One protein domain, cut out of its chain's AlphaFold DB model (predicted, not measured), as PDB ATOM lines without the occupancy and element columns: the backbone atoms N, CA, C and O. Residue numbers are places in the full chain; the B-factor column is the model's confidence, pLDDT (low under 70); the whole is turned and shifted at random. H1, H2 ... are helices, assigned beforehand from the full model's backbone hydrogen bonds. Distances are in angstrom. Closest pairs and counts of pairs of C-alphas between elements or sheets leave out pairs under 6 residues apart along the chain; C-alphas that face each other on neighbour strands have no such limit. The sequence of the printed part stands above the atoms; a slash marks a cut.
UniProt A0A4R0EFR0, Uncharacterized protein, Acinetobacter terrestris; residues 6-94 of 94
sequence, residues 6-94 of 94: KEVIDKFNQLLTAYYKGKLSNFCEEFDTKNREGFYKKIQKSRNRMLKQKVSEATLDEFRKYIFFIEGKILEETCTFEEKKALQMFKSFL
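What this domain is: This is residues 6 to 94 of the 94 residues of an uncharacterized protein of Acinetobacter terrestris (UniProt A0A4R0EFR0). The long helix H4 makes much of the length of this model, with H1 packed on it at a slant, while H2 and H3 complete a loose ring with these two. H4 runs on from this ring to H5, which folds back at its far end as a separate arm; residues 89 to 94 stick out freely. The printed part has 89 residues with five named helices, H1 to H5 in chain order, and no named strand, an all helix class. It is only just compact, close to loose, with a radius of gyration of the C-alphas of 14.5 A, and elongated, spanning 44 by 25 by 23 A.

How they stand to each other: H1, residues 6 to 20, touches H2, residues 24 to 30, with its residues 16 to 20 alone; the closest C-alphas are those of Tyr 20 and Asn 26, 6.4 A apart, and the lines are about perpendicular at 73 degrees. H2 touches H3, residues 36 to 50, which touches H2 with its residues 36 to 40 alone. The closest C-alphas there are those of Cys 28 and Arg 36, 7.3 A apart, at a steep tilt of 47 degrees, opposite ways. H1 touches H4, residues 57 to 78, with 16 pairs of C-alphas within 8 A. Their closest C-alphas are those of Phe 12 and Ile 67, 5.4 A apart; they run the same way at a steep tilt of 36 degrees, only just past shallow. The helix packing is mostly crossed, with 0 of 3 touching pairs at a shallow tilt. H3 and H4 are close but not clearly touching: the C-alphas of Ser 46 and Thr 59, their closest, are 7.5 A apart. H2 and H4 are only just apart, at 8.3 A. H5, residues 81 to 91, is close to H4 but not clearly touching, with closest C-alphas of Glu 76 and Lys 84 at 6.3 A and a shallow tilt of 31 degrees, opposite ways. In H1, H2, H3, H4 and H5 every O i to N i+4 pair is within hydrogen-bond range.

Where its parts are: H1 begins at C-alpha 6, (59.425, -60.037, 26.959), and measures 20.8 A from first to last C-alpha. H2 measures 10.4 A and H3 20.6 A. H4 measures 31.3 A from C-alpha 57, (69.613, -57.330, 32.777), to C-alpha 78. H5 measures 15.5 A and ends at C-alpha 91, (81.612, -57.970, 9.287).

The domain as a whole: The C-alphas farthest apart, those of Gln 53 and Glu 82, are 44.2 A apart. The printed part has no cut and no long link. Its mean pLDDT is 75.8; residues 32 to 41, 46, 49 to 55 and 90 to 94 are under 70.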
ATOM      1  N   LYS A   6      60.318 -59.057  27.592       81.56
ATOM      2  CA  LYS A   6      59.425 -60.037  26.959       81.56
ATOM      3  C   LYS A   6      59.784 -60.277  25.493       81.56
ATOM      4  O   LYS A   6      59.871 -61.427  25.074       81.56
ATOM      5  N   GLU A   7      60.047 -59.215  24.741       85.00
ATOM      6  CA  GLU A   7      60.407 -59.304  23.323       85.00
ATOM      7  C   GLU A   7      61.705 -60.082  23.100       85.00
ATOM      8  O   GLU A   7      61.779 -60.902  22.188       85.00
ATOM      9  N   VAL A   8      62.713 -59.888  23.961       82.62
ATOM     10  CA  VAL A   8      63.959 -60.672  23.916       82.62
ATOM     11  C   VAL A   8      63.661 -62.162  24.131       82.62
ATOM     12  O   VAL A   8      64.156 -63.010  23.389       82.62
ATOM     13  N   ILE A   9      62.819 -62.499  25.113       82.00
ATOM     14  CA  ILE A   9      62.454 -63.897  25.416       82.00
ATOM     15  C   ILE A   9      61.747 -64.548  24.229       82.00
ATOM     16  O   ILE A   9      62.109 -65.649  23.805       82.00
ATOM     17  N   ASP A  10      60.713 -63.880  23.723       86.69
ATOM     18  CA  ASP A  10      59.849 -64.414  22.678       86.69
ATOM     19  C   ASP A  10      60.649 -64.607  21.390       86.69
ATOM     20  O   ASP A  10      60.603 -65.682  20.786       86.69
ATOM     21  N   LYS A  11      61.485 -63.623  21.036       88.69
ATOM     22  CA  LYS A  11      62.352 -63.685  19.859       88.69
ATOM     23  C   LYS A  11      63.366 -64.825  19.947       88.69
ATOM     24  O   LYS A  11      63.508 -65.586  18.991       88.69
ATOM     25  N   PHE A  12      64.025 -65.015  21.093       86.94
ATOM     26  CA  PHE A  12      64.945 -66.142  21.283       86.94
ATOM     27  C   PHE A  12      64.250 -67.501  21.086       86.94
ATOM     28  O   PHE A  12      64.771 -68.372  20.389       86.94
ATOM     29  N   ASN A  13      63.050 -67.682  21.648       85.06
ATOM     30  CA  ASN A  13      62.299 -68.934  21.505       85.06
ATOM     31  C   ASN A  13      61.817 -69.177  20.068       85.06
ATOM     32  O   ASN A  13      61.858 -70.315  19.591       85.06
ATOM     33  N   GLN A  14      61.375 -68.128  19.370       89.62
ATOM     34  CA  GLN A  14      60.983 -68.214  17.964       89.62
ATOM     35  C   GLN A  14      62.160 -68.658  17.094       89.62
ATOM     36  O   GLN A  14      62.024 -69.604  16.322       89.62
ATOM     37  N   LEU A  15      63.332 -68.047  17.278       89.94
ATOM     38  CA  LEU A  15      64.537 -68.367  16.509       89.94
ATOM     39  C   LEU A  15      65.059 -69.781  16.793       89.94
ATOM     40  O   LEU A  15      65.376 -70.515  15.860       89.94
ATOM     41  N   LEU A  16      65.068 -70.216  18.060       87.00
ATOM     42  CA  LEU A  16      65.383 -71.608  18.408       87.00
ATOM     43  C   LEU A  16      64.428 -72.604  17.738       87.00
ATOM     44  O   LEU A  16      64.841 -73.691  17.332       87.00
ATOM     45  N   THR A  17      63.144 -72.252  17.647       87.88
ATOM     46  CA  THR A  17      62.136 -73.094  16.994       87.88
ATOM     47  C   THR A  17      62.356 -73.138  15.486       87.88
ATOM     48  O   THR A  17      62.344 -74.225  14.915       87.88
ATOM     49  N   ALA A  18      62.614 -71.988  14.865       87.62
ATOM     50  CA  ALA A  18      62.829 -71.869  13.428       87.62
ATOM     51  C   ALA A  18      64.093 -72.607  12.961       87.62
ATOM     52  O   ALA A  18      64.018 -73.417  12.042       87.62
ATOM     53  N   TYR A  19      65.231 -72.376  13.620       88.44
ATOM     54  CA  TYR A  19      66.524 -72.881  13.153       88.44
ATOM     55  C   TYR A  19      66.855 -74.277  13.707       88.44
ATOM     56  O   TYR A  19      67.269 -75.168  12.973       88.44
ATOM     57  N   TYR A  20      66.585 -74.536  14.993       86.56
ATOM     58  CA  TYR A  20      66.935 -75.813  15.636       86.56
ATOM     59  C   TYR A  20      65.743 -76.743  15.889       86.56
ATOM     60  O   TYR A  20      65.886 -77.746  16.592       86.56
ATOM     61  N   LYS A  21      64.543 -76.440  15.371       86.56
ATOM     62  CA  LYS A  21      63.305 -77.193  15.679       86.56
ATOM     63  C   LYS A  21      63.039 -77.287  17.188       86.56
ATOM     64  O   LYS A  21      62.562 -78.303  17.691       86.56
ATOM     65  N   GLY A  22      63.433 -76.250  17.931       80.50
ATOM     66  CA  GLY A  22      63.322 -76.184  19.388       80.50
ATOM     67  C   GLY A  22      64.351 -77.034  20.144       80.50
ATOM     68  O   GLY A  22      64.296 -77.102  21.374       80.50
ATOM     69  N   LYS A  23      65.301 -77.679  19.450       81.81
ATOM     70  CA  LYS A  23      66.347 -78.500  20.070       81.81
ATOM     71  C   LYS A  23      67.498 -77.634  20.563       81.81
ATOM     72  O   LYS A  23      68.420 -77.305  19.825       81.81
ATOM     73  N   LEU A  24      67.471 -77.326  21.856       78.12
ATOM     74  CA  LEU A  24      68.518 -76.531  22.496       78.12
ATOM     75  C   LEU A  24      69.904 -77.205  22.451       78.12
ATOM     76  O   LEU A  24      70.907 -76.501  22.411       78.12
ATOM     77  N   SER A  25      69.969 -78.542  22.416       77.06
ATOM     78  CA  SER A  25      71.221 -79.297  22.246       77.06
ATOM     79  C   SER A  25      72.022 -78.826  21.035       77.06
ATOM     80  O   SER A  25      73.199 -78.510  21.157       77.06
ATOM     81  N   ASN A  26      71.349 -78.693  19.894       82.62
ATOM     82  CA  ASN A  26      71.978 -78.382  18.616       82.62
ATOM     83  C   ASN A  26      72.549 -76.956  18.610       82.62
ATOM     84  O   ASN A  26      73.682 -76.745  18.194       82.62
ATOM     85  N   PHE A  27      71.807 -75.993  19.171       82.88
ATOM     86  CA  PHE A  27      72.291 -74.622  19.364       82.88
ATOM     87  C   PHE A  27      73.600 -74.565  20.155       82.88
ATOM     88  O   PHE A  27      74.527 -73.844  19.800       82.88
ATOM     89  N   CYS A  28      73.694 -75.339  21.233       74.62
ATOM     90  CA  CYS A  28      74.841 -75.283  22.134       74.62
ATOM     91  C   CYS A  28      76.091 -75.966  21.564       74.62
ATOM     92  O   CYS A  28      77.205 -75.595  21.940       74.62
ATOM     93  N   GLU A  29      75.910 -76.974  20.707       76.88
ATOM     94  CA  GLU A  29      77.004 -77.633  19.990       76.88
ATOM     95  C   GLU A  29      77.679 -76.680  19.001       76.88
ATOM     96  O   GLU A  29      78.903 -76.669  18.917       76.88
ATOM     97  N   GLU A  30      76.897 -75.842  18.319       75.19
ATOM     98  CA  GLU A  30      77.408 -74.859  17.358       75.19
ATOM     99  C   GLU A  30      77.969 -73.594  18.010       75.19
ATOM    100  O   GLU A  30      78.894 -72.984  17.479       75.19
ATOM    101  N   PHE A  31      77.431 -73.191  19.162       72.19
ATOM    102  CA  PHE A  31      77.853 -71.977  19.869       72.19
ATOM    103  C   PHE A  31      79.158 -72.154  20.685       72.19
ATOM    104  O   PHE A  31      79.545 -71.257  21.426       72.19
ATOM    105  N   ASP A  32      79.827 -73.307  20.562       63.12
ATOM    106  CA  ASP A  32      81.062 -73.709  21.257       63.12
ATOM    107  C   ASP A  32      81.061 -73.439  22.771       63.12
ATOM    108  O   ASP A  32      81.599 -72.458  23.294       63.12
ATOM    109  N   THR A  33      80.475 -74.373  23.519       59.53
ATOM    110  CA  THR A  33      80.517 -74.330  24.980       59.53
ATOM    111  C   THR A  33      81.375 -75.453  25.538       59.53
ATOM    112  O   THR A  33      80.949 -76.597  25.685       59.53
ATOM    113  N   LYS A  34      82.601 -75.090  25.942       57.50
ATOM    114  CA  LYS A  34      83.581 -75.958  26.630       57.50
ATOM    115  C   LYS A  34      83.036 -76.669  27.882       57.50
ATOM    116  O   LYS A  34      83.691 -77.560  28.409       57.50
ATOM    117  N   ASN A  35      81.853 -76.293  28.375       60.34
ATOM    118  CA  ASN A  35      81.201 -76.911  29.525       60.34
ATOM    119  C   ASN A  35      79.699 -77.135  29.267       60.34
ATOM    120  O   ASN A  35      78.836 -76.454  29.833       60.34
ATOM    121  N   ARG A  36      79.410 -78.089  28.373       60.75
ATOM    122  CA  ARG A  36      78.063 -78.426  27.889       60.75
ATOM    123  C   ARG A  36      77.062 -78.671  29.030       60.75
ATOM    124  O   ARG A  36      76.000 -78.061  29.033       60.75
ATOM    125  N   GLU A  37      77.389 -79.473  30.050       58.91
ATOM    126  CA  GLU A  37      76.455 -79.781  31.156       58.91
ATOM    127  C   GLU A  37      76.055 -78.555  31.992       58.91
ATOM    128  O   GLU A  37      74.880 -78.372  32.331       58.91
ATOM    129  N   GLY A  38      77.023 -77.697  32.331       66.31
ATOM    130  CA  GLY A  38      76.761 -76.462  33.067       66.31
ATOM    131  C   GLY A  38      75.986 -75.448  32.228       66.31
ATOM    132  O   GLY A  38      75.086 -74.777  32.737       66.31
ATOM    133  N   PHE A  39      76.301 -75.368  30.935       64.44
ATOM    134  CA  PHE A  39      75.648 -74.479  29.985       64.44
ATOM    135  C   PHE A  39      74.197 -74.881  29.708       64.44
ATOM    136  O   PHE A  39      73.310 -74.037  29.833       64.44
ATOM    137  N   TYR A  40      73.926 -76.169  29.465       62.44
ATOM    138  CA  TYR A  40      72.565 -76.688  29.310       62.44
ATOM    139  C   TYR A  40      71.719 -76.384  30.536       62.44
ATOM    140  O   TYR A  40      70.626 -75.835  30.411       62.44
ATOM    141  N   LYS A  41      72.252 -76.638  31.738       67.31
ATOM    142  CA  LYS A  41      71.568 -76.271  32.980       67.31
ATOM    143  C   LYS A  41      71.357 -74.763  33.087       67.31
ATOM    144  O   LYS A  41      70.321 -74.371  33.605       67.31
ATOM    145  N   LYS A  42      72.283 -73.915  32.627       71.94
ATOM    146  CA  LYS A  42      72.123 -72.452  32.648       71.94
ATOM    147  C   LYS A  42      71.054 -71.980  31.673       71.94
ATOM    148  O   LYS A  42      70.112 -71.357  32.143       71.94
ATOM    149  N   ILE A  43      71.113 -72.330  30.387       72.19
ATOM    150  CA  ILE A  43      70.084 -71.905  29.426       72.19
ATOM    151  C   ILE A  43      68.727 -72.510  29.777       72.19
ATOM    152  O   ILE A  43      67.728 -71.797  29.778       72.19
ATOM    153  N   GLN A  44      68.666 -73.787  30.160       70.31
ATOM    154  CA  GLN A  44      67.416 -74.407  30.592       70.31
ATOM    155  C   GLN A  44      66.874 -73.747  31.866       70.31
ATOM    156  O   GLN A  44      65.680 -73.470  31.941       70.31
ATOM    157  N   LYS A  45      67.723 -73.436  32.861       73.12
ATOM    158  CA  LYS A  45      67.303 -72.678  34.053       73.12
ATOM    159  C   LYS A  45      66.880 -71.261  33.702       73.12
ATOM    160  O   LYS A  45      65.935 -70.791  34.316       73.12
ATOM    161  N   SER A  46      67.554 -70.579  32.783       69.50
ATOM    162  CA  SER A  46      67.193 -69.227  32.358       69.50
ATOM    163  C   SER A  46      65.851 -69.261  31.632       69.50
ATOM    164  O   SER A  46      64.920 -68.619  32.097       69.50
ATOM    165  N   ARG A  47      65.670 -70.138  30.637       72.25
ATOM    166  CA  ARG A  47      64.384 -70.392  29.963       72.25
ATOM    167  C   ARG A  47      63.261 -70.759  30.940       72.25
ATOM    168  O   ARG A  47      62.154 -70.245  30.839       72.25
ATOM    169  N   ASN A  48      63.529 -71.624  31.916       70.38
ATOM    170  CA  ASN A  48      62.522 -72.024  32.902       70.38
ATOM    171  C   ASN A  48      62.228 -70.921  33.934       70.38
ATOM    172  O   ASN A  48      61.094 -70.822  34.399       70.38
ATOM    173  N   ARG A  49      63.220 -70.092  34.295       64.50
ATOM    174  CA  ARG A  49      63.030 -68.895  35.134       64.50
ATOM    175  C   ARG A  49      62.213 -67.833  34.402       64.50
ATOM    176  O   ARG A  49      61.334 -67.238  35.010       64.50
ATOM    177  N   MET A  50      62.438 -67.663  33.102       64.19
ATOM    178  CA  MET A  50      61.688 -66.749  32.236       64.19
ATOM    179  C   MET A  50      60.193 -67.065  32.181       64.19
ATOM    180  O   MET A  50      59.382 -66.149  32.195       64.19
ATOM    181  N   LEU A  51      59.818 -68.349  32.186       63.53
ATOM    182  CA  LEU A  51      58.411 -68.766  32.247       63.53
ATOM    183  C   LEU A  51      57.743 -68.459  33.600       63.53
ATOM    184  O   LEU A  51      56.538 -68.652  33.731       63.53
ATOM    185  N   LYS A  52      58.507 -68.043  34.621       63.62
ATOM    186  CA  LYS A  52      58.029 -67.973  36.007       63.62
ATOM    187  C   LYS A  52      58.275 -66.633  36.725       63.62
ATOM    188  O   LYS A  52      57.585 -66.403  37.713       63.62
ATOM    189  N   GLN A  53      59.228 -65.771  36.323       58.88
ATOM    190  CA  GLN A  53      59.664 -64.597  37.124       58.88
ATOM    191  C   GLN A  53      60.251 -63.407  36.314       58.88
ATOM    192  O   GLN A  53      60.544 -63.528  35.125       58.88
ATOM    193  N   LYS A  54      60.464 -62.254  36.990       64.31
ATOM    194  CA  LYS A  54      61.264 -61.097  36.509       64.31
ATOM    195  C   LYS A  54      62.726 -61.504  36.252       64.31
ATOM    196  O   LYS A  54      63.295 -62.261  37.037       64.31
ATOM    197  N   VAL A  55      63.325 -60.993  35.174       69.06
ATOM    198  CA  VAL A  55      64.673 -61.366  34.697       69.06
ATOM    199  C   VAL A  55      65.671 -60.241  34.994       69.06
ATOM    200  O   VAL A  55      65.299 -59.072  34.999       69.06
ATOM    201  N   SER A  56      66.931 -60.585  35.275       78.25
ATOM    202  CA  SER A  56      68.012 -59.604  35.430       78.25
ATOM    203  C   SER A  56      68.540 -59.124  34.075       78.25
ATOM    204  O   SER A  56      68.552 -59.885  33.106       78.25
ATOM    205  N   GLU A  57      69.066 -57.900  34.019       80.69
ATOM    206  CA  GLU A  57      69.613 -57.330  32.777       80.69
ATOM    207  C   GLU A  57      70.750 -58.182  32.190       80.69
ATOM    208  O   GLU A  57      70.762 -58.472  31.001       80.69
ATOM    209  N   ALA A  58      71.637 -58.719  33.035       78.88
ATOM    210  CA  ALA A  58      72.726 -59.591  32.585       78.88
ATOM    211  C   ALA A  58      72.229 -60.841  31.832       78.88
ATOM    212  O   ALA A  58      72.852 -61.289  30.872       78.88
ATOM    213  N   THR A  59      71.094 -61.408  32.250       75.94
ATOM    214  CA  THR A  59      70.483 -62.546  31.554       75.94
ATOM    215  C   THR A  59      69.819 -62.106  30.246       75.94
ATOM    216  O   THR A  59      69.854 -62.857  29.274       75.94
ATOM    217  N   LEU A  60      69.252 -60.898  30.181       81.12
ATOM    218  CA  LEU A  60      68.741 -60.344  28.925       81.12
ATOM    219  C   LEU A  60      69.853 -60.105  27.905       81.12
ATOM    220  O   LEU A  60      69.679 -60.446  26.736       81.12
ATOM    221  N   ASP A  61      71.004 -59.609  28.343       83.44
ATOM    222  CA  ASP A  61      72.161 -59.412  27.470       83.44
ATOM    223  C   ASP A  61      72.717 -60.726  26.919       83.44
ATOM    224  O   ASP A  61      73.087 -60.798  25.744       83.44
ATOM    225  N   GLU A  62      72.735 -61.794  27.723       80.38
ATOM    226  CA  GLU A  62      73.060 -63.135  27.224       80.38
ATOM    227  C   GLU A  62      72.093 -63.565  26.113       80.38
ATOM    228  O   GLU A  62      72.534 -64.016  25.055       80.38
ATOM    229  N   PHE A  63      70.787 -63.355  26.288       79.81
ATOM    230  CA  PHE A  63      69.811 -63.695  25.252       79.81
ATOM    231  C   PHE A  63      69.930 -62.841  23.998       79.81
ATOM    232  O   PHE A  63      69.808 -63.378  22.901       79.81
ATOM    233  N   ARG A  64      70.217 -61.544  24.124       85.31
ATOM    234  CA  ARG A  64      70.473 -60.673  22.967       85.31
ATOM    235  C   ARG A  64      71.652 -61.192  22.137       85.31
ATOM    236  O   ARG A  64      71.547 -61.256  20.914       85.31
ATOM    237  N   LYS A  65      72.729 -61.651  22.786       84.06
ATOM    238  CA  LYS A  65      73.874 -62.283  22.102       84.06
ATOM    239  C   LYS A  65      73.470 -63.570  21.383       84.06
ATOM    240  O   LYS A  65      73.881 -63.786  20.245       84.06
ATOM    241  N   TYR A  66      72.645 -64.403  22.015       84.50
ATOM    242  CA  TYR A  66      72.161 -65.638  21.394       84.50
ATOM    243  C   TYR A  66      71.233 -65.370  20.207       84.50
ATOM    244  O   TYR A  66      71.371 -66.019  19.177       84.50
ATOM    245  N   ILE A  67      70.331 -64.393  20.323       88.19
ATOM    246  CA  ILE A  67      69.467 -63.941  19.226       88.19
ATOM    247  C   ILE A  67      70.324 -63.529  18.035       88.19
ATOM    248  O   ILE A  67      70.136 -64.069  16.951       88.19
ATOM    249  N   PHE A  68      71.306 -62.651  18.253       86.00
ATOM    250  CA  PHE A  68      72.174 -62.169  17.183       86.00
ATOM    251  C   PHE A  68      72.917 -63.309  16.475       86.00
ATOM    252  O   PHE A  68      73.015 -63.328  15.249       86.00
ATOM    253  N   PHE A  69      73.396 -64.296  17.236       84.75
ATOM    254  CA  PHE A  69      74.034 -65.477  16.661       84.75
ATOM    255  C   PHE A  69      73.081 -66.285  15.768       84.75
ATOM    256  O   PHE A  69      73.435 -66.586  14.629       84.75
ATOM    257  N   ILE A  70      71.878 -66.617  16.252       87.38
ATOM    258  CA  ILE A  70      70.920 -67.436  15.488       87.38
ATOM    259  C   ILE A  70      70.407 -66.670  14.261       87.38
ATOM    260  O   ILE A  70      70.286 -67.251  13.187       87.38
ATOM    261  N   GLU A  71      70.155 -65.363  14.383       87.62
ATOM    262  CA  GLU A  71      69.788 -64.512  13.243       87.62
ATOM    263  C   GLU A  71      70.879 -64.505  12.173       87.62
ATOM    264  O   GLU A  71      70.579 -64.669  10.992       87.62
ATOM    265  N   GLY A  72      72.147 -64.383  12.580       83.75
ATOM    266  CA  GLY A  72      73.278 -64.469  11.663       83.75
ATOM    267  C   GLY A  72      73.341 -65.810  10.930       83.75
ATOM    268  O   GLY A  72      73.615 -65.829   9.733       83.75
ATOM    269  N   LYS A  73      73.038 -66.912  11.621       83.81
ATOM    270  CA  LYS A  73      73.006 -68.255  11.034       83.81
ATOM    271  C   LYS A  73      71.869 -68.462  10.041       83.81
ATOM    272  O   LYS A  73      72.121 -68.921   8.933       83.81
ATOM    273  N   ILE A  74      70.650 -68.063  10.400       86.56
ATOM    274  CA  ILE A  74      69.505 -68.099   9.478       86.56
ATOM    275  C   ILE A  74      69.832 -67.292   8.222       86.56
ATOM    276  O   ILE A  74      69.637 -67.775   7.111       86.56
ATOM    277  N   LEU A  75      70.384 -66.089   8.393       83.12
ATOM    278  CA  LEU A  75      70.734 -65.227   7.273       83.12
ATOM    279  C   LEU A  75      71.821 -65.857   6.382       83.12
ATOM    280  O   LEU A  75      71.704 -65.847   5.159       83.12
ATOM    281  N   GLU A  76      72.849 -66.462   6.987       81.00
ATOM    282  CA  GLU A  76      73.871 -67.238   6.275       81.00
ATOM    283  C   GLU A  76      73.283 -68.420   5.493       81.00
ATOM    284  O   GLU A  76      73.837 -68.773   4.457       81.00
ATOM    285  N   GLU A  77      72.191 -69.041   5.934       80.94
ATOM    286  CA  GLU A  77      71.521 -70.114   5.187       80.94
ATOM    287  C   GLU A  77      70.630 -69.588   4.055       80.94
ATOM    288  O   GLU A  77      70.598 -70.193   2.984       80.94
ATOM    289  N   THR A  78      69.950 -68.456   4.261       79.75
ATOM    290  CA  THR A  78      68.975 -67.907   3.305       79.75
ATOM    291  C   THR A  78      69.582 -67.042   2.203       79.75
ATOM    292  O   THR A  78      68.963 -66.885   1.154       79.75
ATOM    293  N   CYS A  79      70.764 -66.465   2.426       78.00
ATOM    294  CA  CYS A  79      71.423 -65.587   1.459       78.00
ATOM    295  C   CYS A  79      71.999 -66.342   0.251       78.00
ATOM    296  O   CYS A  79      72.481 -67.475   0.370       78.00
ATOM    297  N   THR A  80      72.049 -65.675  -0.905       75.75
ATOM    298  CA  THR A  80      72.820 -66.155  -2.060       75.75
ATOM    299  C   THR A  80      74.324 -66.099  -1.776       75.75
ATOM    300  O   THR A  80      74.787 -65.501  -0.801       75.75
ATOM    301  N   PHE A  81      75.131 -66.736  -2.626       73.62
ATOM    302  CA  PHE A  81      76.586 -66.717  -2.470       73.62
ATOM    303  C   PHE A  81      77.167 -65.291  -2.515       73.62
ATOM    304  O   PHE A  81      78.046 -64.971  -1.710       73.62
ATOM    305  N   GLU A  82      76.665 -64.415  -3.397       76.44
ATOM    306  CA  GLU A  82      77.122 -63.020  -3.450       76.44
ATOM    307  C   GLU A  82      76.758 -62.239  -2.180       76.44
ATOM    308  O   GLU A  82      77.587 -61.494  -1.654       76.44
ATOM    309  N   GLU A  83      75.557 -62.454  -1.642       76.50
ATOM    310  CA  GLU A  83      75.089 -61.802  -0.416       76.50
ATOM    311  C   GLU A  83      75.900 -62.242   0.810       76.50
ATOM    312  O   GLU A  83      76.307 -61.402   1.614       76.50
ATOM    313  N   LYS A  84      76.237 -63.536   0.924       72.38
ATOM    314  CA  LYS A  84      77.126 -64.042   1.989       72.38
ATOM    315  C   LYS A  84      78.506 -63.383   1.934       72.38
ATOM    316  O   LYS A  84      79.071 -63.048   2.978       72.38
ATOM    317  N   LYS A  85      79.044 -63.172   0.728       71.19
ATOM    318  CA  LYS A  85      80.346 -62.526   0.516       71.19
ATOM    319  C   LYS A  85      80.318 -61.050   0.922       71.19
ATOM    320  O   LYS A  85      81.239 -60.589   1.596       71.19
ATOM    321  N   ALA A  86      79.247 -60.335   0.579       73.62
ATOM    322  CA  ALA A  86      79.032 -58.957   1.018       73.62
ATOM    323  C   ALA A  86      78.888 -58.862   2.549       73.62
ATOM    324  O   ALA A  86      79.478 -57.981   3.174       73.62
ATOM    325  N   LEU A  87      78.180 -59.814   3.169       70.00
ATOM    326  CA  LEU A  87      78.008 -59.878   4.620       70.00
ATOM    327  C   LEU A  87      79.330 -60.129   5.360       70.00
ATOM    328  O   LEU A  87      79.595 -59.498   6.382       70.00
ATOM    329  N   GLN A  88      80.168 -61.039   4.852       70.06
ATOM    330  CA  GLN A  88      81.503 -61.290   5.406       70.06
ATOM    331  C   GLN A  88      82.414 -60.068   5.281       70.06
ATOM    332  O   GLN A  88      83.100 -59.730   6.245       70.06
ATOM    333  N   MET A  89      82.393 -59.378   4.135       71.88
ATOM    334  CA  MET A  89      83.135 -58.126   3.968       71.88
ATOM    335  C   MET A  89      82.667 -57.076   4.974       71.88
ATOM    336  O   MET A  89      83.497 -56.508   5.673       71.88
ATOM    337  N   PHE A  90      81.360 -56.872   5.132       69.00
ATOM    338  CA  PHE A  90      80.825 -55.915   6.102       69.00
ATOM    339  C   PHE A  90      81.238 -56.238   7.548       69.00
ATOM    340  O   PHE A  90      81.697 -55.354   8.265       69.00
ATOM    341  N   LYS A  91      81.160 -57.514   7.958       64.50
ATOM    342  CA  LYS A  91      81.612 -57.970   9.287       64.50
ATOM    343  C   LYS A  91      83.115 -57.749   9.525       64.50
ATOM    344  O   LYS A  91      83.507 -57.656  10.676       64.50
ATOM    345  N   SER A  92      83.943 -57.675   8.479       61.75
ATOM    346  CA  SER A  92      85.391 -57.432   8.610       61.75
ATOM    347  C   SER A  92      85.773 -55.964   8.848       61.75
ATOM    348  O   SER A  92      86.922 -55.687   9.180       61.75
ATOM    349  N   PHE A  93      84.825 -55.034   8.679       59.22
ATOM    350  CA  PHE A  93      85.015 -53.601   8.935       59.22
ATOM    351  C   PHE A  93      84.507 -53.149  10.319       59.22
ATOM    352  O   PHE A  93      84.641 -51.970  10.646       59.22
ATOM    353  N   LEU A  94      83.907 -54.059  11.096       48.03
ATOM    354  CA  LEU A  94      83.443 -53.857  12.477       48.03
ATOM    355  C   LEU A  94      84.457 -54.431  13.470       48.03
ATOM    356  O   LEU A  94      84.642 -53.793  14.529       48.03
TER     357      LEU A  94